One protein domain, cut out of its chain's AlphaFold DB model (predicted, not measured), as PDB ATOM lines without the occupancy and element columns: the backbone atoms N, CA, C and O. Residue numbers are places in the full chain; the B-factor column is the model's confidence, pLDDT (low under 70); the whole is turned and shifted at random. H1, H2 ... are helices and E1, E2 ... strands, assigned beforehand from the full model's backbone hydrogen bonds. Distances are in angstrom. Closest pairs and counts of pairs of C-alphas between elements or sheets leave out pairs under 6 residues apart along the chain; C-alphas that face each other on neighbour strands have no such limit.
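This is residues 303 to 415 and 444 to 494 of the 510 residues of the protein "Putative follistatin" of Schistosoma haematobium (UniProt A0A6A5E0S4). Little regular structure: loops join three small antiparallel two-stranded pieces, E1-E2 with H1 beside E1, and E3-E4 meeting E5-E6 through E4 and E6; E7 lies by H2 and H3. The printed part has 164 residues, with three named helices and seven named strands that hold under half of them, in the order E1 E2 E3 H1 E4 E5 E6 E7 H2 H3; the class is mixed, helices and strands, and the whole is compact, with a radius of gyration of the C-alphas of 16.1 A and spans of 46 by 36 by 31 A.

Find C-alpha 303 at (37.806, 59.108, 23.829), where E1 (residues 303 to 306) begins; then come E2 (residues 313 to 317), E3 (residues 338 to 340), H1 (residues 349 to 359, 15.4 A), E4 (residues 365 to 368), E5 (residues 388 to 391), E6 (residues 398 to 401), E7 (residues 460 to 462), H2 (residues 471 to 480, 14.2 A) and H3 (residues 490 to 493), which ends with C-alpha 493 at (34.763, 43.244, 5.734).

Within hydrogen-bond range look for N 303 and O 316, 2.9 A, in the hairpin E1 and E2; N 339 and O 367, 3.0 A, between E3 and E4; and N 388 and O 401, 2.9 A, in the hairpin E5 and E6. The closest C-alphas of E1 and H1, Leu 305 and Leu 357, are 5.9 A apart. Every O i to N i+4 pair is within range in H1 and H2; H3 is too short for one.

Residues 416 to 443 are cut out, leaving 29.4 A between C-alphas 415 and 444; E2 to E3 and E4 to E5 are long links, and 41 residues are under pLDDT 70.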
ATOM      1  N   TYR A 303      37.761  59.347  25.262       85.25
ATOM      2  CA  TYR A 303      37.806  59.108  23.829       85.25
ATOM      3  C   TYR A 303      37.294  57.715  23.515       85.25
ATOM      4  O   TYR A 303      37.553  56.755  24.241       85.25
ATOM      5  N   CYS A 304      36.545  57.611  22.428       86.25
ATOM      6  CA  CYS A 304      35.923  56.373  22.014       86.25
ATOM      7  C   CYS A 304      36.884  55.521  21.177       86.25
ATOM      8  O   CYS A 304      37.538  56.012  20.255       86.25
ATOM      9  N   LEU A 305      36.910  54.218  21.455       88.25
ATOM     10  CA  LEU A 305      37.516  53.207  20.589       88.25
ATOM     11  C   LEU A 305      36.720  51.902  20.611       88.25
ATOM     12  O   LEU A 305      35.973  51.640  21.552       88.25
ATOM     13  N   LEU A 306      36.912  51.060  19.596       85.38
ATOM     14  CA  LEU A 306      36.365  49.705  19.550       85.38
ATOM     15  C   LEU A 306      37.206  48.755  20.415       85.38
ATOM     16  O   LEU A 306      38.415  48.647  20.213       85.38
ATOM     17  N   ARG A 307      36.597  48.039  21.359       86.06
ATOM     18  CA  ARG A 307      37.296  47.050  22.192       86.06
ATOM     19  C   ARG A 307      37.497  45.747  21.429       86.06
ATOM     20  O   ARG A 307      36.567  45.231  20.817       86.06
ATOM     21  N   GLN A 308      38.693  45.164  21.514       85.56
ATOM     22  CA  GLN A 308      38.957  43.854  20.901       85.56
ATOM     23  C   GLN A 308      38.342  42.703  21.708       85.56
ATOM     24  O   GLN A 308      38.161  41.609  21.180       85.56
ATOM     25  N   PHE A 309      38.032  42.939  22.987       82.00
ATOM     26  CA  PHE A 309      37.460  41.927  23.871       82.00
ATOM     27  C   PHE A 309      36.004  41.581  23.525       82.00
ATOM     28  O   PHE A 309      35.691  40.409  23.332       82.00
ATOM     29  N   ASP A 310      35.121  42.576  23.428       77.81
ATOM     30  CA  ASP A 310      33.682  42.385  23.178       77.81
ATOM     31  C   ASP A 310      33.219  42.919  21.813       77.81
ATOM     32  O   ASP A 310      32.074  42.695  21.423       77.81
ATOM     33  N   GLY A 311      34.092  43.606  21.068       77.75
ATOM     34  CA  GLY A 311      33.759  44.191  19.773       77.75
ATOM     35  C   GLY A 311      32.870  45.427  19.880       77.75
ATOM     36  O   GLY A 311      32.315  45.840  18.868       77.75
ATOM     37  N   ARG A 312      32.698  46.010  21.075       79.94
ATOM     38  CA  ARG A 312      31.853  47.188  21.313       79.94
ATOM     39  C   ARG A 312      32.691  48.463  21.464       79.94
ATOM     40  O   ARG A 312      33.833  48.400  21.923       79.94
ATOM     41  N   PRO A 313      32.159  49.640  21.102       81.12
ATOM     42  CA  PRO A 313      32.794  50.911  21.392       81.12
ATOM     43  C   PRO A 313      32.784  51.153  22.903       81.12
ATOM     44  O   PRO A 313      31.847  50.788  23.621       81.12
ATOM     45  N   SER A 314      33.835  51.788  23.393       83.50
ATOM     46  CA  SER A 314      33.979  52.154  24.793       83.50
ATOM     47  C   SER A 314      34.691  53.487  24.897       83.50
ATOM     48  O   SER A 314      35.635  53.751  24.155       83.50
ATOM     49  N   CYS A 315      34.265  54.282  25.870       82.62
ATOM     50  CA  CYS A 315      34.948  55.500  26.270       82.62
ATOM     51  C   CYS A 315      36.137  55.155  27.164       82.62
ATOM     52  O   CYS A 315      36.023  54.346  28.088       82.62
ATOM     53  N   GLU A 316      37.282  55.747  26.858       83.56
ATOM     54  CA  GLU A 316      38.540  55.564  27.560       83.56
ATOM     55  C   GLU A 316      39.107  56.928  27.944       83.56
ATOM     56  O   GLU A 316      39.339  57.786  27.094       83.56
ATOM     57  N   TYR A 317      39.346  57.116  29.240       82.19
ATOM     58  CA  TYR A 317      39.896  58.361  29.765       82.19
ATOM     59  C   TYR A 317      41.333  58.607  29.285       82.19
ATOM     60  O   TYR A 317      42.160  57.678  29.267       82.19
ATOM     61  N   TRP A 318      41.625  59.871  28.972       78.75
ATOM     62  CA  TRP A 318      42.946  60.389  28.624       78.75
ATOM     63  C   TRP A 318      43.091  61.857  29.075       78.75
ATOM     64  O   TRP A 318      42.310  62.713  28.666       78.75
ATOM     65  N   SER A 319      44.071  62.167  29.937       70.00
ATOM     66  CA  SER A 319      44.187  63.486  30.591       70.00
ATOM     67  C   SER A 319      44.935  64.541  29.759       70.00
ATOM     68  O   SER A 319      45.866  64.223  29.023       70.00
ATOM     69  N   GLU A 320      44.615  65.826  29.968       54.38
ATOM     70  CA  GLU A 320      45.299  66.987  29.354       54.38
ATOM     71  C   GLU A 320      46.802  67.076  29.683       54.38
ATOM     72  O   GLU A 320      47.592  67.542  28.858       54.38
ATOM     73  N   GLN A 321      47.235  66.595  30.857       58.06
ATOM     74  CA  GLN A 321      48.661  66.534  31.215       58.06
ATOM     75  C   GLN A 321      49.445  65.628  30.248       58.06
ATOM     76  O   GLN A 321      50.623  65.864  29.997       58.06
ATOM     77  N   SER A 322      48.760  64.644  29.655       54.31
ATOM     78  CA  SER A 322      49.297  63.722  28.651       54.31
ATOM     79  C   SER A 322      49.447  64.371  27.263       54.31
ATOM     80  O   SER A 322      50.064  63.780  26.383       54.31
ATOM     81  N   TRP A 323      48.882  65.570  27.044       47.81
ATOM     82  CA  TRP A 323      48.925  66.295  25.765       47.81
ATOM     83  C   TRP A 323      49.970  67.414  25.715       47.81
ATOM     84  O   TRP A 323      50.546  67.648  24.654       47.81
ATOM     85  N   LYS A 324      50.280  68.079  26.846       47.62
ATOM     86  CA  LYS A 324      51.320  69.140  26.894       47.62
ATOM     87  C   LYS A 324      52.676  68.676  26.347       47.62
ATOM     88  O   LYS A 324      53.481  69.489  25.908       47.62
ATOM     89  N   THR A 325      52.887  67.370  26.309       48.19
ATOM     90  CA  THR A 325      53.934  66.703  25.550       48.19
ATOM     91  C   THR A 325      53.309  65.461  24.932       48.19
ATOM     92  O   THR A 325      53.177  64.472  25.645       48.19
ATOM     93  N   LEU A 326      52.960  65.486  23.638       46.72
ATOM     94  CA  LEU A 326      52.410  64.379  22.818       46.72
ATOM     95  C   LEU A 326      53.162  63.020  22.937       46.72
ATOM     96  O   LEU A 326      52.790  62.060  22.270       46.72
ATOM     97  N   ASN A 327      54.199  62.939  23.777       54.00
ATOM     98  CA  ASN A 327      55.167  61.864  23.910       54.00
ATOM     99  C   ASN A 327      55.504  61.387  25.334       54.00
ATOM    100  O   ASN A 327      56.277  60.443  25.413       54.00
ATOM    101  N   ASN A 328      54.986  61.933  26.441       52.22
ATOM    102  CA  ASN A 328      55.418  61.430  27.760       52.22
ATOM    103  C   ASN A 328      54.270  60.829  28.571       52.22
ATOM    104  O   ASN A 328      53.689  61.459  29.454       52.22
ATOM    105  N   CYS A 329      54.017  59.544  28.314       59.56
ATOM    106  CA  CYS A 329      53.649  58.622  29.382       59.56
ATOM    107  C   CYS A 329      54.632  58.820  30.553       59.56
ATOM    108  O   CYS A 329      55.835  58.923  30.302       59.56
ATOM    109  N   PRO A 330      54.162  58.945  31.807       58.69
ATOM    110  CA  PRO A 330      55.022  59.329  32.923       58.69
ATOM    111  C   PRO A 330      56.235  58.396  33.036       58.69
ATOM    112  O   PRO A 330      56.091  57.172  32.975       58.69
ATOM    113  N   GLU A 331      57.421  58.984  33.226       51.69
ATOM    114  CA  GLU A 331      58.705  58.282  33.401       51.69
ATOM    115  C   GLU A 331      58.619  57.151  34.438       51.69
ATOM    116  O   GLU A 331      59.244  56.110  34.303       51.69
ATOM    117  N   SER A 332      57.758  57.265  35.447       52.62
ATOM    118  CA  SER A 332      57.562  56.212  36.451       52.62
ATOM    119  C   SER A 332      57.055  54.860  35.904       52.62
ATOM    120  O   SER A 332      56.948  53.913  36.678       52.62
ATOM    121  N   THR A 333      56.770  54.743  34.599       53.56
ATOM    122  CA  THR A 333      56.326  53.517  33.902       53.56
ATOM    123  C   THR A 333      57.421  52.850  33.045       53.56
ATOM    124  O   THR A 333      57.120  52.049  32.160       53.56
ATOM    125  N   PHE A 334      58.691  53.213  33.253       56.44
ATOM    126  CA  PHE A 334      59.810  52.830  32.390       56.44
ATOM    127  C   PHE A 334      60.053  51.314  32.211       56.44
ATOM    128  O   PHE A 334      60.025  50.542  33.166       56.44
ATOM    129  N   HIS A 335      60.441  50.945  30.977       68.69
ATOM    130  CA  HIS A 335      61.119  49.695  30.586       68.69
ATOM    131  C   HIS A 335      60.324  48.372  30.592       68.69
ATOM    132  O   HIS A 335      60.911  47.298  30.725       68.69
ATOM    133  N   GLU A 336      59.022  48.407  30.311       83.69
ATOM    134  CA  GLU A 336      58.245  47.199  29.991       83.69
ATOM    135  C   GLU A 336      57.809  47.196  28.516       83.69
ATOM    136  O   GLU A 336      56.649  47.500  28.228       83.69
ATOM    137  N   PRO A 337      58.702  46.865  27.559       90.19
ATOM    138  CA  PRO A 337      58.328  46.829  26.154       90.19
ATOM    139  C   PRO A 337      57.258  45.767  25.904       90.19
ATOM    140  O   PRO A 337      57.250  44.697  26.520       90.19
ATOM    141  N   ILE A 338      56.351  46.056  24.979       92.38
ATOM    142  CA  ILE A 338      55.213  45.202  24.652       92.38
ATOM    143  C   ILE A 338      55.144  45.024  23.146       92.38
ATOM    144  O   ILE A 338      55.083  45.995  22.395       92.38
ATOM    145  N   CYS A 339      55.075  43.778  22.699       94.81
ATOM    146  CA  CYS A 339      54.857  43.462  21.307       94.81
ATOM    147  C   CYS A 339      53.360  43.261  21.081       94.81
ATOM    148  O   CYS A 339      52.724  42.410  21.710       94.81
ATOM    149  N   SER A 340      52.777  44.057  20.192       94.06
ATOM    150  CA  SER A 340      51.365  43.951  19.821       94.06
ATOM    151  C   SER A 340      51.122  42.904  18.739       94.06
ATOM    152  O   SER A 340      52.037  42.473  18.043       94.06
ATOM    153  N   THR A 341      49.858  42.533  18.564       92.81
ATOM    154  CA  THR A 341      49.354  41.650  17.494       92.81
ATOM    155  C   THR A 341      49.592  42.177  16.074       92.81
ATOM    156  O   THR A 341      49.611  41.386  15.136       92.81
ATOM    157  N   ASN A 342      49.847  43.481  15.922       89.62
ATOM    158  CA  ASN A 342      50.176  44.137  14.652       89.62
ATOM    159  C   ASN A 342      51.693  44.188  14.371       89.62
ATOM    160  O   ASN A 342      52.148  44.988  13.558       89.62
ATOM    161  N   ASN A 343      52.492  43.366  15.059       91.88
ATOM    162  CA  ASN A 343      53.955  43.336  14.956       91.88
ATOM    163  C   ASN A 343      54.648  44.681  15.263       91.88
ATOM    164  O   ASN A 343      55.746  44.949  14.775       91.88
ATOM    165  N   GLN A 344      54.011  45.520  16.086       93.56
ATOM    166  CA  GLN A 344      54.553  46.795  16.554       93.56
ATOM    167  C   GLN A 344      54.973  46.695  18.022       93.56
ATOM    168  O   GLN A 344      54.181  46.247  18.862       93.56
ATOM    169  N   THR A 345      56.198  47.141  18.317       93.31
ATOM    170  CA  THR A 345      56.718  47.302  19.681       93.31
ATOM    171  C   THR A 345      56.247  48.629  20.262       93.31
ATOM    172  O   THR A 345      56.453  49.681  19.660       93.31
ATOM    173  N   PHE A 346      55.664  48.575  21.452       90.56
ATOM    174  CA  PHE A 346      55.348  49.726  22.288       90.56
ATOM    175  C   PHE A 346      56.302  49.758  23.473       90.56
ATOM    176  O   PHE A 346      56.649  48.708  24.011       90.56
ATOM    177  N   TYR A 347      56.738  50.950  23.872       86.44
ATOM    178  CA  TYR A 347      57.725  51.093  24.937       86.44
ATOM    179  C   TYR A 347      57.128  50.800  26.322       86.44
ATOM    180  O   TYR A 347      57.821  50.284  27.196       86.44
ATOM    181  N   ASN A 348      55.833  51.076  26.506       83.31
ATOM    182  CA  ASN A 348      55.065  50.738  27.702       83.31
ATOM    183  C   ASN A 348      53.557  50.604  27.385       83.31
ATOM    184  O   ASN A 348      53.104  50.786  26.251       83.31
ATOM    185  N   SER A 349      52.761  50.289  28.409       83.25
ATOM    186  CA  SER A 349      51.301  50.124  28.311       83.25
ATOM    187  C   SER A 349      50.543  51.413  27.968       83.25
ATOM    188  O   SER A 349      49.470  51.354  27.365       83.25
ATOM    189  N   CYS A 350      51.093  52.576  28.315       83.50
ATOM    190  CA  CYS A 350      50.491  53.869  28.021       83.50
ATOM    191  C   CYS A 350      50.632  54.232  26.530       83.50
ATOM    192  O   CYS A 350      49.635  54.624  25.920       83.50
ATOM    193  N   ASP A 351      51.785  53.973  25.902       84.88
ATOM    194  CA  ASP A 351      51.966  54.154  24.451       84.88
ATOM    195  C   ASP A 351      51.038  53.246  23.642       84.88
ATOM    196  O   ASP A 351      50.448  53.654  22.638       84.88
ATOM    197  N   LEU A 352      50.870  52.009  24.112       88.75
ATOM    198  CA  LEU A 352      49.952  51.045  23.519       88.75
ATOM    199  C   LEU A 352      48.497  51.542  23.599       88.75
ATOM    200  O   LEU A 352      47.756  51.445  22.617       88.75
ATOM    201  N   LYS A 353      48.089  52.126  24.738       87.56
ATOM    202  CA  LYS A 353      46.761  52.741  24.896       87.56
ATOM    203  C   LYS A 353      46.580  53.941  23.965       87.56
ATOM    204  O   LYS A 353      45.557  54.026  23.286       87.56
ATOM    205  N   LEU A 354      47.570  54.832  23.887       85.56
ATOM    206  CA  LEU A 354      47.541  56.004  23.007       85.56
ATOM    207  C   LEU A 354      47.359  55.606  21.540       85.56
ATOM    208  O   LEU A 354      46.538  56.192  20.834       85.56
ATOM    209  N   ALA A 355      48.092  54.589  21.088       88.94
ATOM    210  CA  ALA A 355      47.951  54.066  19.737       88.94
ATOM    211  C   ALA A 355      46.540  53.525  19.481       88.94
ATOM    212  O   ALA A 355      45.973  53.784  18.421       88.94
ATOM    213  N   GLY A 356      45.939  52.836  20.455       90.25
ATOM    214  CA  GLY A 356      44.565  52.358  20.332       90.25
ATOM    215  C   GLY A 356      43.525  53.478  20.250       90.25
ATOM    216  O   GLY A 356      42.609  53.399  19.433       90.25
ATOM    217  N   LEU A 357      43.697  54.554  21.027       88.56
ATOM    218  CA  LEU A 357      42.825  55.736  20.973       88.56
ATOM    219  C   LEU A 357      42.925  56.455  19.624       88.56
ATOM    220  O   LEU A 357      41.902  56.736  19.006       88.56
ATOM    221  N   LYS A 358      44.148  56.688  19.130       86.06
ATOM    222  CA  LYS A 358      44.381  57.298  17.807       86.06
ATOM    223  C   LYS A 358      43.784  56.452  16.681       86.06
ATOM    224  O   LYS A 358      43.198  56.986  15.745       86.06
ATOM    225  N   ASN A 359      43.896  55.130  16.793       87.50
ATOM    226  CA  ASN A 359      43.388  54.200  15.791       87.50
ATOM    227  C   ASN A 359      41.908  53.840  15.978       87.50
ATOM    228  O   ASN A 359      41.374  53.137  15.124       87.50
ATOM    229  N   GLN A 360      41.233  54.302  17.039       87.81
ATOM    230  CA  GLN A 360      39.842  53.953  17.388       87.81
ATOM    231  C   GLN A 360      39.598  52.436  17.491       87.81
ATOM    232  O   GLN A 360      38.496  51.940  17.253       87.81
ATOM    233  N   LEU A 361      40.638  51.676  17.819       89.31
ATOM    234  CA  LEU A 361      40.606  50.228  17.968       89.31
ATOM    235  C   LEU A 361      41.614  49.857  19.050       89.31
ATOM    236  O   LEU A 361      42.786  50.208  18.946       89.31
ATOM    237  N   GLU A 362      41.163  49.156  20.086       91.69
ATOM    238  CA  GLU A 362      42.031  48.644  21.145       91.69
ATOM    239  C   GLU A 362      43.175  47.839  20.523       91.69
ATOM    240  O   GLU A 362      42.956  47.058  19.604       91.69
ATOM    241  N   VAL A 363      44.405  48.029  20.995       92.44
ATOM    242  CA  VAL A 363      45.564  47.280  20.495       92.44
ATOM    243  C   VAL A 363      45.768  46.068  21.394       92.44
ATOM    244  O   VAL A 363      46.001  46.217  22.589       92.44
ATOM    245  N   ARG A 364      45.688  44.856  20.839       92.25
ATOM    246  CA  ARG A 364      45.898  43.621  21.605       92.25
ATOM    247  C   ARG A 364      47.379  43.266  21.695       92.25
ATOM    248  O   ARG A 364      48.105  43.323  20.697       92.25
ATOM    249  N   ILE A 365      47.810  42.841  22.878       93.38
ATOM    250  CA  ILE A 365      49.174  42.389  23.156       93.38
ATOM    251  C   ILE A 365      49.375  40.982  22.577       93.38
ATOM    252  O   ILE A 365      48.587  40.077  22.846       93.38
ATOM    253  N   ALA A 366      50.441  40.795  21.797       93.94
ATOM    254  CA  ALA A 366      50.884  39.483  21.331       93.94
ATOM    255  C   ALA A 366      51.681  38.759  22.421       93.94
ATOM    256  O   ALA A 366      51.386  37.608  22.744       93.94
ATOM    257  N   TYR A 367      52.678  39.449  22.985       92.69
ATOM    258  CA  TYR A 367      53.530  38.975  24.075       92.69
ATOM    259  C   TYR A 367      54.270  40.140  24.752       92.69
ATOM    260  O   TYR A 367      54.390  41.232  24.194       92.69
ATOM    261  N   LYS A 368      54.781  39.901  25.964       90.88
ATOM    262  CA  LYS A 368      55.640  40.856  26.683       90.88
ATOM    263  C   LYS A 368      57.050  40.866  26.087       90.88
ATOM    264  O   LYS A 368      57.586  39.805  25.774       90.88
ATOM    265  N   GLY A 369      57.662  42.038  25.993       91.62
ATOM    266  CA  GLY A 369      58.950  42.261  25.341       91.62
ATOM    267  C   GLY A 369      58.812  42.942  23.979       91.62
ATOM    268  O   GLY A 369      57.712  43.149  23.477       91.62
ATOM    269  N   GLU A 370      59.941  43.272  23.360       93.38
ATOM    270  CA  GLU A 370      59.975  43.840  22.010       93.38
ATOM    271  C   GLU A 370      59.619  42.801  20.941       93.38
ATOM    272  O   GLU A 370      59.895  41.608  21.094       93.38
ATOM    273  N   CYS A 371      59.056  43.249  19.818       94.62
ATOM    274  CA  CYS A 371      58.820  42.381  18.676       94.62
ATOM    275  C   CYS A 371      60.138  41.889  18.062       94.62
ATOM    276  O   CYS A 371      61.009  42.680  17.705       94.62
ATOM    277  N   ARG A 372      60.279  40.568  17.897       93.44
ATOM    278  CA  ARG A 372      61.481  39.933  17.325       93.44
ATOM    279  C   ARG A 372      61.154  39.258  15.994       93.44
ATOM    280  O   ARG A 372      60.235  38.447  15.921       93.44
ATOM    281  N   SER A 373      61.968  39.497  14.965       87.31
ATOM    282  CA  SER A 373      61.784  38.922  13.618       87.31
ATOM    283  C   SER A 373      61.904  37.391  13.558       87.31
ATOM    284  O   SER A 373      61.318  36.763  12.685       87.31
ATOM    285  N   LYS A 374      62.636  36.778  14.500       88.38
ATOM    286  CA  LYS A 374      62.782  35.315  14.644       88.38
ATOM    287  C   LYS A 374      61.902  34.729  15.762       88.38
ATOM    288  O   LYS A 374      62.164  33.626  16.246       88.38
ATOM    289  N   ALA A 375      60.907  35.476  16.242       92.12
ATOM    290  CA  ALA A 375      59.990  34.975  17.259       92.12
ATOM    291  C   ALA A 375      59.123  33.842  16.688       92.12
ATOM    292  O   ALA A 375      58.578  33.949  15.596       92.12
ATOM    293  N   THR A 376      58.974  32.768  17.453       94.81
ATOM    294  CA  THR A 376      58.102  31.625  17.164       94.81
ATOM    295  C   THR A 376      57.394  31.212  18.449       94.81
ATOM    296  O   THR A 376      57.822  31.568  19.545       94.81
ATOM    297  N   CYS A 377      56.331  30.415  18.352       93.88
ATOM    298  CA  CYS A 377      55.640  29.937  19.550       93.88
ATOM    299  C   CYS A 377      56.509  29.059  20.466       93.88
ATOM    300  O   CYS A 377      56.184  28.905  21.635       93.88
ATOM    301  N   SER A 378      57.630  28.530  19.970       93.12
ATOM    302  CA  SER A 378      58.584  27.761  20.774       93.12
ATOM    303  C   SER A 378      59.508  28.633  21.632       93.12
ATOM    304  O   SER A 378      60.113  28.123  22.566       93.12
ATOM    305  N   ASN A 379      59.664  29.923  21.309       92.44
ATOM    306  CA  ASN A 379      60.605  30.830  21.984       92.44
ATOM    307  C   ASN A 379      59.935  32.049  22.642       92.44
ATOM    308  O   ASN A 379      60.623  32.973  23.095       92.44
ATOM    309  N   ILE A 380      58.602  32.061  22.669       93.50
ATOM    310  CA  ILE A 380      57.778  33.078  23.317       93.50
ATOM    311  C   ILE A 380      57.133  32.481  24.555       93.50
ATOM    312  O   ILE A 380      56.529  31.415  24.492       93.50
ATOM    313  N   GLN A 381      57.234  33.211  25.664       90.50
ATOM    314  CA  GLN A 381      56.582  32.850  26.911       90.50
ATOM    315  C   GLN A 381      55.260  33.607  27.042       90.50
ATOM    316  O   GLN A 381      55.244  34.839  27.117       90.50
ATOM    317  N   CYS A 382      54.151  32.870  27.081       91.75
ATOM    318  CA  CYS A 382      52.842  33.460  27.326       91.75
ATOM    319  C   CYS A 382      52.655  33.845  28.806       91.75
ATOM    320  O   CYS A 382      53.296  33.255  29.678       91.75
ATOM    321  N   PRO A 383      51.774  34.820  29.116       87.44
ATOM    322  CA  PRO A 383      51.548  35.284  30.488       87.44
ATOM    323  C   PRO A 383      51.158  34.191  31.491       87.44
ATOM    324  O   PRO A 383      51.487  34.310  32.670       87.44
ATOM    325  N   ARG A 384      50.461  33.141  31.039       87.50
ATOM    326  CA  ARG A 384      50.153  31.944  31.834       87.50
ATOM    327  C   ARG A 384      50.571  30.686  31.080       87.50
ATOM    328  O   ARG A 384      50.580  30.685  29.849       87.50
ATOM    329  N   ALA A 385      50.901  29.629  31.819       85.50
ATOM    330  CA  ALA A 385      51.429  28.384  31.263       85.50
ATOM    331  C   ALA A 385      50.400  27.632  30.401       85.50
ATOM    332  O   ALA A 385      50.758  26.964  29.440       85.50
ATOM    333  N   GLU A 386      49.118  27.775  30.728       88.19
ATOM    334  CA  GLU A 386      47.987  27.148  30.048       88.19
ATOM    335  C   GLU A 386      47.502  27.909  28.798       88.19
ATOM    336  O   GLU A 386      46.583  27.460  28.112       88.19
ATOM    337  N   MET A 387      48.092  29.070  28.492       90.50
ATOM    338  CA  MET A 387      47.742  29.828  27.291       90.50
ATOM    339  C   MET A 387      48.291  29.151  26.036       90.50
ATOM    340  O   MET A 387      49.419  28.660  26.006       90.50
ATOM    341  N   ARG A 388      47.506  29.189  24.957       91.44
ATOM    342  CA  ARG A 388      47.927  28.697  23.645       91.44
ATOM    343  C   ARG A 388      48.682  29.802  22.916       91.44
ATOM    344  O   ARG A 388      48.269  30.961  22.938       91.44
ATOM    345  N   CYS A 389      49.752  29.427  22.224       93.81
ATOM    346  CA  CYS A 389      50.394  30.284  21.238       93.81
ATOM    347  C   CYS A 389      50.049  29.803  19.829       93.81
ATOM    348  O   CYS A 389      50.106  28.605  19.543       93.81
ATOM    349  N   SER A 390      49.699  30.722  18.931       94.12
ATOM    350  CA  SER A 390      49.530  30.412  17.508       94.12
ATOM    351  C   SER A 390      50.065  31.547  16.632       94.12
ATOM    352  O   SER A 390      49.959  32.715  17.012       94.12
ATOM    353  N   PRO A 391      50.671  31.239  15.473       94.62
ATOM    354  CA  PRO A 391      51.158  32.260  14.555       94.62
ATOM    355  C   PRO A 391      49.997  33.019  13.898       94.62
ATOM    356  O   PRO A 391      49.005  32.423  13.473       94.62
ATOM    357  N   HIS A 392      50.142  34.334  13.764       93.75
ATOM    358  CA  HIS A 392      49.227  35.194  13.024       93.75
ATOM    359  C   HIS A 392      49.132  34.741  11.562       93.75
ATOM    360  O   HIS A 392      50.144  34.429  10.932       93.75
ATOM    361  N   HIS A 393      47.920  34.718  11.000       89.12
ATOM    362  CA  HIS A 393      47.672  34.144   9.673       89.12
ATOM    363  C   HIS A 393      48.400  34.872   8.528       89.12
ATOM    364  O   HIS A 393      48.919  34.201   7.644       89.12
ATOM    365  N   LEU A 394      48.512  36.208   8.586       89.50
ATOM    366  CA  LEU A 394      49.270  37.012   7.606       89.50
ATOM    367  C   LEU A 394      50.775  37.103   7.895       89.50
ATOM    368  O   LEU A 394      51.589  36.864   7.011       89.50
ATOM    369  N   THR A 395      51.158  37.498   9.114       92.19
ATOM    370  CA  THR A 395      52.546  37.882   9.432       92.19
ATOM    371  C   THR A 395      53.391  36.733   9.980       92.19
ATOM    372  O   THR A 395      54.608  36.861  10.069       92.19
ATOM    373  N   GLY A 396      52.773  35.623  10.399       91.94
ATOM    374  CA  GLY A 396      53.455  34.524  11.087       91.94
ATOM    375  C   GLY A 396      53.879  34.837  12.528       91.94
ATOM    376  O   GLY A 396      54.411  33.958  13.203       91.94
ATOM    377  N   GLN A 397      53.625  36.053  13.020       94.81
ATOM    378  CA  GLN A 397      54.005  36.489  14.361       94.81
ATOM    379  C   GLN A 397      53.347  35.612  15.443       94.81
ATOM    380  O   GLN A 397      52.145  35.368  15.361       94.81
ATOM    381  N   PRO A 398      54.074  35.152  16.472       96.06
ATOM    382  CA  PRO A 398      53.491  34.351  17.548       96.06
ATOM    383  C   PRO A 398      52.568  35.186  18.443       96.06
ATOM    384  O   PRO A 398      52.993  36.207  18.983       96.06
ATOM    385  N   ILE A 399      51.327  34.731  18.625       95.25
ATOM    386  CA  ILE A 399      50.305  35.399  19.438       95.25
ATOM    387  C   ILE A 399      49.872  34.490  20.590       95.25
ATOM    388  O   ILE A 399      49.457  33.353  20.359       95.25
ATOM    389  N   CYS A 400      49.924  35.006  21.820       94.00
ATOM    390  CA  CYS A 400      49.400  34.330  23.005       94.00
ATOM    391  C   CYS A 400      47.900  34.598  23.198       94.00
ATOM    392  O   CYS A 400      47.431  35.738  23.137       94.00
ATOM    393  N   MET A 401      47.136  33.549  23.495       89.31
ATOM    394  CA  MET A 401      45.694  33.627  23.724       89.31
ATOM    395  C   MET A 401      45.228  32.631  24.789       89.31
ATOM    396  O   MET A 401      45.770  31.535  24.936       89.31
ATOM    397  N   ASP A 402      44.229  33.039  25.568       88.00
ATOM    398  CA  ASP A 402      43.690  32.234  26.663       88.00
ATOM    399  C   ASP A 402      42.675  31.207  26.147       88.00
ATOM    400  O   ASP A 402      41.518  31.533  25.898       88.00
ATOM    401  N   CYS A 403      43.120  29.964  25.964       85.69
ATOM    402  CA  CYS A 403      42.278  28.854  25.507       85.69
ATOM    403  C   CYS A 403      41.997  27.826  26.608       85.69
ATOM    404  O   CYS A 403      41.305  26.841  26.361       85.69
ATOM    405  N   ALA A 404      42.525  28.039  27.817       80.12
ATOM    406  CA  ALA A 404      42.429  27.072  28.907       80.12
ATOM    407  C   ALA A 404      40.996  26.924  29.425       80.12
ATOM    408  O   ALA A 404      40.583  25.844  29.845       80.12
ATOM    409  N   LYS A 405      40.228  28.018  29.382       70.19
ATOM    410  CA  LYS A 405      38.801  28.042  29.704       70.19
ATOM    411  C   LYS A 405      38.059  28.773  28.598       70.19
ATOM    412  O   LYS A 405      37.845  29.982  28.682       70.19
ATOM    413  N   LEU A 406      37.683  28.034  27.554       66.38
ATOM    414  CA  LEU A 406      36.805  28.581  26.527       66.38
ATOM    415  C   LEU A 406      35.491  29.063  27.167       66.38
ATOM    416  O   LEU A 406      35.000  28.430  28.109       66.38
ATOM    417  N   PRO A 407      34.921  30.182  26.688       63.31
ATOM    418  CA  PRO A 407      33.608  30.639  27.122       63.31
ATOM    419  C   PRO A 407      32.583  29.509  27.009       63.31
ATOM    420  O   PRO A 407      32.462  28.887  25.957       63.31
ATOM    421  N   LEU A 408      31.848  29.250  28.094       59.19
ATOM    422  CA  LEU A 408      30.831  28.192  28.133       59.19
ATOM    423  C   LEU A 408      29.651  28.485  27.195       59.19
ATOM    424  O   LEU A 408      28.981  27.556  26.758       59.19
ATOM    425  N   ASP A 409      29.404  29.764  26.897       62.53
ATOM    426  CA  ASP A 409      28.346  30.201  25.995       62.53
ATOM    427  C   ASP A 409      28.790  31.444  25.204       62.53
ATOM    428  O   ASP A 409      28.908  32.543  25.751       62.53
ATOM    429  N   CYS A 410      29.067  31.265  23.909       64.69
ATOM    430  CA  CYS A 410      29.256  32.381  22.975       64.69
ATOM    431  C   CYS A 410      27.941  32.827  22.322       64.69
ATOM    432  O   CYS A 410      27.935  33.815  21.577       64.69
ATOM    433  N   ASN A 411      26.839  32.115  22.574       56.34
ATOM    434  CA  ASN A 411      25.550  32.404  21.983       56.34
ATOM    435  C   ASN A 411      24.990  33.702  22.562       56.34
ATOM    436  O   ASN A 411      25.052  33.964  23.761       56.34
ATOM    437  N   ALA A 412      24.388  34.514  21.700       50.34
ATOM    438  CA  ALA A 412      23.750  35.765  22.087       50.34
ATOM    439  C   ALA A 412      22.384  35.529  22.757       50.34
ATOM    440  O   ALA A 412      21.491  36.366  22.632       50.34
ATOM    441  N   SER A 413      22.186  34.383  23.423       40.22
ATOM    442  CA  SER A 413      20.916  34.021  24.037       40.22
ATOM    443  C   SER A 413      20.573  35.033  25.123       40.22
ATOM    444  O   SER A 413      21.057  34.982  26.254       40.22
ATOM    445  N   PHE A 414      19.697  35.964  24.758       41.25
ATOM    446  CA  PHE A 414      18.939  36.763  25.695       41.25
ATOM    447  C   PHE A 414      18.134  35.770  26.537       41.25
ATOM    448  O   PHE A 414      17.140  35.206  26.077       41.25
ATOM    449  N   ARG A 415      18.590  35.474  27.757       37.31
ATOM    450  CA  ARG A 415      17.715  34.812  28.719       37.31
ATOM    451  C   ARG A 415      16.643  35.831  29.070       37.31
ATOM    452  O   ARG A 415      16.912  36.785  29.795       37.31
ATOM    453  N   GLY A 444      44.352  45.902  26.265       85.31
ATOM    454  CA  GLY A 444      45.063  45.005  25.349       85.31
ATOM    455  C   GLY A 444      45.461  43.635  25.919       85.31
ATOM    456  O   GLY A 444      46.039  42.833  25.181       85.31
ATOM    457  N   ASP A 445      45.158  43.338  27.188       86.75
ATOM    458  CA  ASP A 445      45.533  42.082  27.849       86.75
ATOM    459  C   ASP A 445      44.900  40.867  27.144       86.75
ATOM    460  O   ASP A 445      43.679  40.834  26.934       86.75
ATOM    461  N   PRO A 446      45.703  39.853  26.759       81.75
ATOM    462  CA  PRO A 446      45.204  38.693  26.046       81.75
ATOM    463  C   PRO A 446      44.381  37.731  26.908       81.75
ATOM    464  O   PRO A 446      43.763  36.816  26.349       81.75
ATOM    465  N   VAL A 447      44.391  37.913  28.229       82.12
ATOM    466  CA  VAL A 447      43.748  37.046  29.213       82.12
ATOM    467  C   VAL A 447      42.242  37.291  29.294       82.12
ATOM    468  O   VAL A 447      41.787  38.427  29.433       82.12
ATOM    469  N   TRP A 448      41.466  36.206  29.277       75.25
ATOM    470  CA  TRP A 448      40.012  36.252  29.409       75.25
ATOM    471  C   TRP A 448      39.602  36.138  30.881       75.25
ATOM    472  O   TRP A 448      40.136  35.329  31.642       75.25
ATOM    473  N   LYS A 449      38.618  36.941  31.303       70.00
ATOM    474  CA  LYS A 449      38.037  36.854  32.651       70.00
ATOM    475  C   LYS A 449      36.697  36.132  32.597       70.00
ATOM    476  O   LYS A 449      35.745  36.625  32.004       70.00
ATOM    477  N   THR A 450      36.626  34.956  33.216       62.19
ATOM    478  CA  THR A 450      35.410  34.132  33.302       62.19
ATOM    479  C   THR A 450      34.536  34.523  34.503       62.19
ATOM    480  O   THR A 450      35.098  34.859  35.547       62.19
ATOM    481  N   PRO A 451      33.195  34.392  34.427       62.38
ATOM    482  CA  PRO A 451      32.411  33.898  33.290       62.38
ATOM    483  C   PRO A 451      32.169  34.980  32.226       62.38
ATOM    484  O   PRO A 451      31.848  36.122  32.550       62.38
ATOM    485  N   VAL A 452      32.304  34.600  30.953       62.62
ATOM    486  CA  VAL A 452      32.003  35.474  29.813       62.62
ATOM    487  C   VAL A 452      30.526  35.322  29.487       62.62
ATOM    488  O   VAL A 452      30.060  34.212  29.250       62.62
ATOM    489  N   GLN A 453      29.802  36.434  29.488       66.00
ATOM    490  CA  GLN A 453      28.423  36.492  29.029       66.00
ATOM    491  C   GLN A 453      28.371  37.474  27.863       66.00
ATOM    492  O   GLN A 453      28.689  38.652  28.034       66.00
ATOM    493  N   THR A 454      28.031  36.981  26.674       62.84
ATOM    494  CA  THR A 454      28.155  37.761  25.437       62.84
ATOM    495  C   THR A 454      26.972  38.682  25.173       62.84
ATOM    496  O   THR A 454      27.109  39.540  24.323       62.84
ATOM    497  N   TYR A 455      25.827  38.529  25.852       61.91
ATOM    498  CA  TYR A 455      24.611  39.367  25.758       61.91
ATOM    499  C   TYR A 455      24.616  40.436  24.640       61.91
ATOM    500  O   TYR A 455      24.889  41.621  24.865       61.91
ATOM    501  N   GLY A 456      24.348  39.994  23.407       56.59
ATOM    502  CA  GLY A 456      24.219  40.862  22.236       56.59
ATOM    503  C   GLY A 456      25.517  41.449  21.669       56.59
ATOM    504  O   GLY A 456      25.427  42.456  20.978       56.59
ATOM    505  N   TRP A 457      26.706  40.917  21.985       73.62
ATOM    506  CA  TRP A 457      27.973  41.362  21.384       73.62
ATOM    507  C   TRP A 457      27.851  41.399  19.853       73.62
ATOM    508  O   TRP A 457      27.297  40.456  19.277       73.62
ATOM    509  N   PRO A 458      28.351  42.465  19.203       70.25
ATOM    510  CA  PRO A 458      28.121  42.696  17.787       70.25
ATOM    511  C   PRO A 458      28.916  41.723  16.920       70.25
ATOM    512  O   PRO A 458      29.908  41.131  17.351       70.25
ATOM    513  N   VAL A 459      28.502  41.615  15.658       70.50
ATOM    514  CA  VAL A 459      29.301  40.980  14.608       70.50
ATOM    515  C   VAL A 459      30.620  41.724  14.419       70.50
ATOM    516  O   VAL A 459      30.672  42.952  14.485       70.50
ATOM    517  N   VAL A 460      31.696  40.980  14.174       74.50
ATOM    518  CA  VAL A 460      33.047  41.546  14.047       74.50
ATOM    519  C   VAL A 460      33.733  41.072  12.781       74.50
ATOM    520  O   VAL A 460      33.474  39.973  12.295       74.50
ATOM    521  N   CYS A 461      34.638  41.892  12.258       78.31
ATOM    522  CA  CYS A 461      35.443  41.553  11.095       78.31
ATOM    523  C   CYS A 461      36.793  40.972  11.525       78.31
ATOM    524  O   CYS A 461      37.425  41.490  12.443       78.31
ATOM    525  N   GLY A 462      37.252  39.910  10.868       78.50
ATOM    526  CA  GLY A 462      38.604  39.391  11.036       78.50
ATOM    527  C   GLY A 462      39.562  39.891   9.961       78.50
ATOM    528  O   GLY A 462      39.184  40.194   8.835       78.50
ATOM    529  N   SER A 463      40.851  39.875  10.277       86.25
ATOM    530  CA  SER A 463      41.953  40.192   9.355       86.25
ATOM    531  C   SER A 463      42.071  39.235   8.164       86.25
ATOM    532  O   SER A 463      42.852  39.491   7.256       86.25
ATOM    533  N   ASN A 464      41.306  38.142   8.144       77.31
ATOM    534  CA  ASN A 464      41.154  37.248   6.996       77.31
ATOM    535  C   ASN A 464      39.984  37.631   6.069       77.31
ATOM    536  O   ASN A 464      39.608  36.825   5.222       77.31
ATOM    537  N   GLY A 465      39.383  38.809   6.264       71.56
ATOM    538  CA  GLY A 465      38.261  39.310   5.466       71.56
ATOM    539  C   GLY A 465      36.927  38.621   5.765       71.56
ATOM    540  O   GLY A 465      35.947  38.860   5.070       71.56
ATOM    541  N   LYS A 466      36.866  37.751   6.784       69.00
ATOM    542  CA  LYS A 466      35.632  37.062   7.182       69.00
ATOM    543  C   LYS A 466      34.963  37.766   8.354       69.00
ATOM    544  O   LYS A 466      35.631  38.199   9.292       69.00
ATOM    545  N   THR A 467      33.636  37.789   8.334       66.56
ATOM    546  CA  THR A 467      32.813  38.247   9.456       66.56
ATOM    547  C   THR A 467      32.550  37.097  10.429       66.56
ATOM    548  O   THR A 467      32.270  35.970  10.019       66.56
ATOM    549  N   TYR A 468      32.614  37.381  11.726       66.06
ATOM    550  CA  TYR A 468      32.332  36.450  12.816       66.06
ATOM    551  C   TYR A 468      31.117  36.932  13.600       66.06
ATOM    552  O   TYR A 468      30.904  38.136  13.750       66.06
ATOM    553  N   ARG A 469      30.336  35.983  14.139       65.69
ATOM    554  CA  ARG A 469      29.105  36.280  14.895       65.69
ATOM    555  C   ARG A 469      29.340  37.254  16.056       65.69
ATOM    556  O   ARG A 469      28.470  38.072  16.311       65.69
ATOM    557  N   ASN A 470      30.483  37.150  16.739       71.75
ATOM    558  CA  ASN A 470      31.001  38.114  17.716       71.75
ATOM    559  C   ASN A 470      32.468  37.785  18.072       71.75
ATOM    560  O   ASN A 470      33.031  36.804  17.572       71.75
ATOM    561  N   THR A 471      33.091  38.577  18.952       79.69
ATOM    562  CA  THR A 471      34.474  38.349  19.421       79.69
ATOM    563  C   THR A 471      34.667  37.032  20.172       79.69
ATOM    564  O   THR A 471      35.737  36.436  20.074       79.69
ATOM    565  N   CYS A 472      33.641  36.531  20.870       79.12
ATOM    566  CA  CYS A 472      33.663  35.217  21.520       79.12
ATOM    567  C   CYS A 472      33.849  34.103  20.496       79.12
ATOM    568  O   CYS A 472      34.766  33.295  20.626       79.12
ATOM    569  N   PHE A 473      33.048  34.111  19.428       78.38
ATOM    570  CA  PHE A 473      33.201  33.155  18.334       78.38
ATOM    571  C   PHE A 473      34.557  33.286  17.636       78.38
ATOM    572  O   PHE A 473      35.184  32.267  17.359       78.38
ATOM    573  N   LEU A 474      35.042  34.508  17.388       80.75
ATOM    574  CA  LEU A 474      36.376  34.726  16.816       80.75
ATOM    575  C   LEU A 474      37.478  34.115  17.700       80.75
ATOM    576  O   LEU A 474      38.379  33.443  17.200       80.75
ATOM    577  N   HIS A 475      37.391  34.297  19.017       84.81
ATOM    578  CA  HIS A 475      38.349  33.735  19.967       84.81
ATOM    579  C   HIS A 475      38.299  32.205  20.025       84.81
ATOM    580  O   HIS A 475      39.346  31.561  19.993       84.81
ATOM    581  N   VAL A 476      37.101  31.609  20.023       80.94
ATOM    582  CA  VAL A 476      36.932  30.148  19.937       80.94
ATOM    583  C   VAL A 476      37.561  29.605  18.653       80.94
ATOM    584  O   VAL A 476      38.322  28.642  18.710       80.94
ATOM    585  N   VAL A 477      37.309  30.244  17.507       80.81
ATOM    586  CA  VAL A 477      37.922  29.858  16.227       80.81
ATOM    587  C   VAL A 477      39.444  29.939  16.308       80.81
ATOM    588  O   VAL A 477      40.117  28.999  15.895       80.81
ATOM    589  N   ASN A 478      39.994  31.007  16.885       86.88
ATOM    590  CA  ASN A 478      41.437  31.141  17.076       86.88
ATOM    591  C   ASN A 478      42.015  30.025  17.961       86.88
ATOM    592  O   ASN A 478      43.073  29.492  17.642       86.88
ATOM    593  N   CYS A 479      41.316  29.616  19.021       84.94
ATOM    594  CA  CYS A 479      41.754  28.521  19.887       84.94
ATOM    595  C   CYS A 479      41.727  27.141  19.214       84.94
ATOM    596  O   CYS A 479      42.574  26.301  19.525       84.94
ATOM    597  N   LEU A 480      40.767  26.905  18.318       80.69
ATOM    598  CA  LEU A 480      40.624  25.645  17.578       80.69
ATOM    599  C   LEU A 480      41.477  25.598  16.299       80.69
ATOM    600  O   LEU A 480      41.685  24.527  15.738       80.69
ATOM    601  N   SER A 481      41.960  26.751  15.838       82.31
ATOM    602  CA  SER A 481      42.782  26.911  14.640       82.31
ATOM    603  C   SER A 481      44.282  26.855  14.961       82.31
ATOM    604  O   SER A 481      44.735  27.137  16.074       82.31
ATOM    605  N   ASP A 482      45.089  26.543  13.947       82.62
ATOM    606  CA  ASP A 482      46.555  26.658  14.003       82.62
ATOM    607  C   ASP A 482      47.055  28.059  13.629       82.62
ATOM    608  O   ASP A 482      48.250  28.351  13.703       82.62
ATOM    609  N   LYS A 483      46.143  28.937  13.203       87.44
ATOM    610  CA  LYS A 483      46.417  30.319  12.810       87.44
ATOM    611  C   LYS A 483      45.533  31.285  13.584       87.44
ATOM    612  O   LYS A 483      44.330  31.060  13.700       87.44
ATOM    613  N   PHE A 484      46.134  32.382  14.035       90.56
ATOM    614  CA  PHE A 484      45.439  33.474  14.707       90.56
ATOM    615  C   PHE A 484      44.920  34.505  13.696       90.56
ATOM    616  O   PHE A 484      45.678  34.978  12.847       90.56
ATOM    617  N   VAL A 485      43.646  34.871  13.825       88.50
ATOM    618  CA  VAL A 485      42.957  35.939  13.093       88.50
ATOM    619  C   VAL A 485      42.665  37.089  14.057       88.50
ATOM    620  O   VAL A 485      41.899  36.941  15.008       88.50
ATOM    621  N   GLU A 486      43.270  38.248  13.800       89.94
ATOM    622  CA  GLU A 486      43.011  39.482  14.552       89.94
ATOM    623  C   GLU A 486      41.648  40.084  14.185       89.94
ATOM    624  O   GLU A 486      41.253  40.035  13.017       89.94
ATOM    625  N   LEU A 487      40.967  40.697  15.156       87.69
ATOM    626  CA  LEU A 487      39.815  41.557  14.901       87.69
ATOM    627  C   LEU A 487      40.248  42.829  14.162       87.69
ATOM    628  O   LEU A 487      41.241  43.463  14.508       87.69
ATOM    629  N   ARG A 488      39.461  43.236  13.168       85.50
ATOM    630  CA  ARG A 488      39.618  44.480  12.413       85.50
ATOM    631  C   ARG A 488      38.357  45.324  12.521       85.50
ATOM    632  O   ARG A 488      37.290  44.830  12.889       85.50
ATOM    633  N   LYS A 489      38.487  46.609  12.185       79.62
ATOM    634  CA  LYS A 489      37.333  47.504  12.123       79.62
ATOM    635  C   LYS A 489      36.296  46.990  11.106       79.62
ATOM    636  O   LYS A 489      36.694  46.338  10.134       79.62
ATOM    637  N   PRO A 490      34.998  47.284  11.295       70.81
ATOM    638  CA  PRO A 490      33.934  46.798  10.417       70.81
ATOM    639  C   PRO A 490      34.144  47.102   8.926       70.81
ATOM    640  O   PRO A 490      33.750  46.298   8.085       70.81
ATOM    641  N   GLU A 491      34.810  48.210   8.586       68.69
ATOM    642  CA  GLU A 491      35.101  48.599   7.198       68.69
ATOM    643  C   GLU A 491      35.932  47.548   6.449       68.69
ATOM    644  O   GLU A 491      35.831  47.446   5.234       68.69
ATOM    645  N   PHE A 492      36.721  46.731   7.154       67.88
ATOM    646  CA  PHE A 492      37.610  45.740   6.543       67.88
ATOM    647  C   PHE A 492      36.864  44.553   5.902       67.88
ATOM    648  O   PHE A 492      37.421  43.885   5.039       67.88
ATOM    649  N   CYS A 493      35.616  44.295   6.307       58.69
ATOM    650  CA  CYS A 493      34.763  43.244   5.734       58.69
ATOM    651  C   CYS A 493      33.593  43.820   4.920       58.69
ATOM    652  O   CYS A 493      32.785  43.065   4.382       58.69
ATOM    653  N   SER A 494      33.471  45.149   4.852       58.06
ATOM    654  CA  SER A 494      32.425  45.833   4.098       58.06
ATOM    655  C   SER A 494      32.849  45.968   2.635       58.06
ATOM    656  O   SER A 494      33.211  47.053   2.188       58.06
TER     657      SER A 494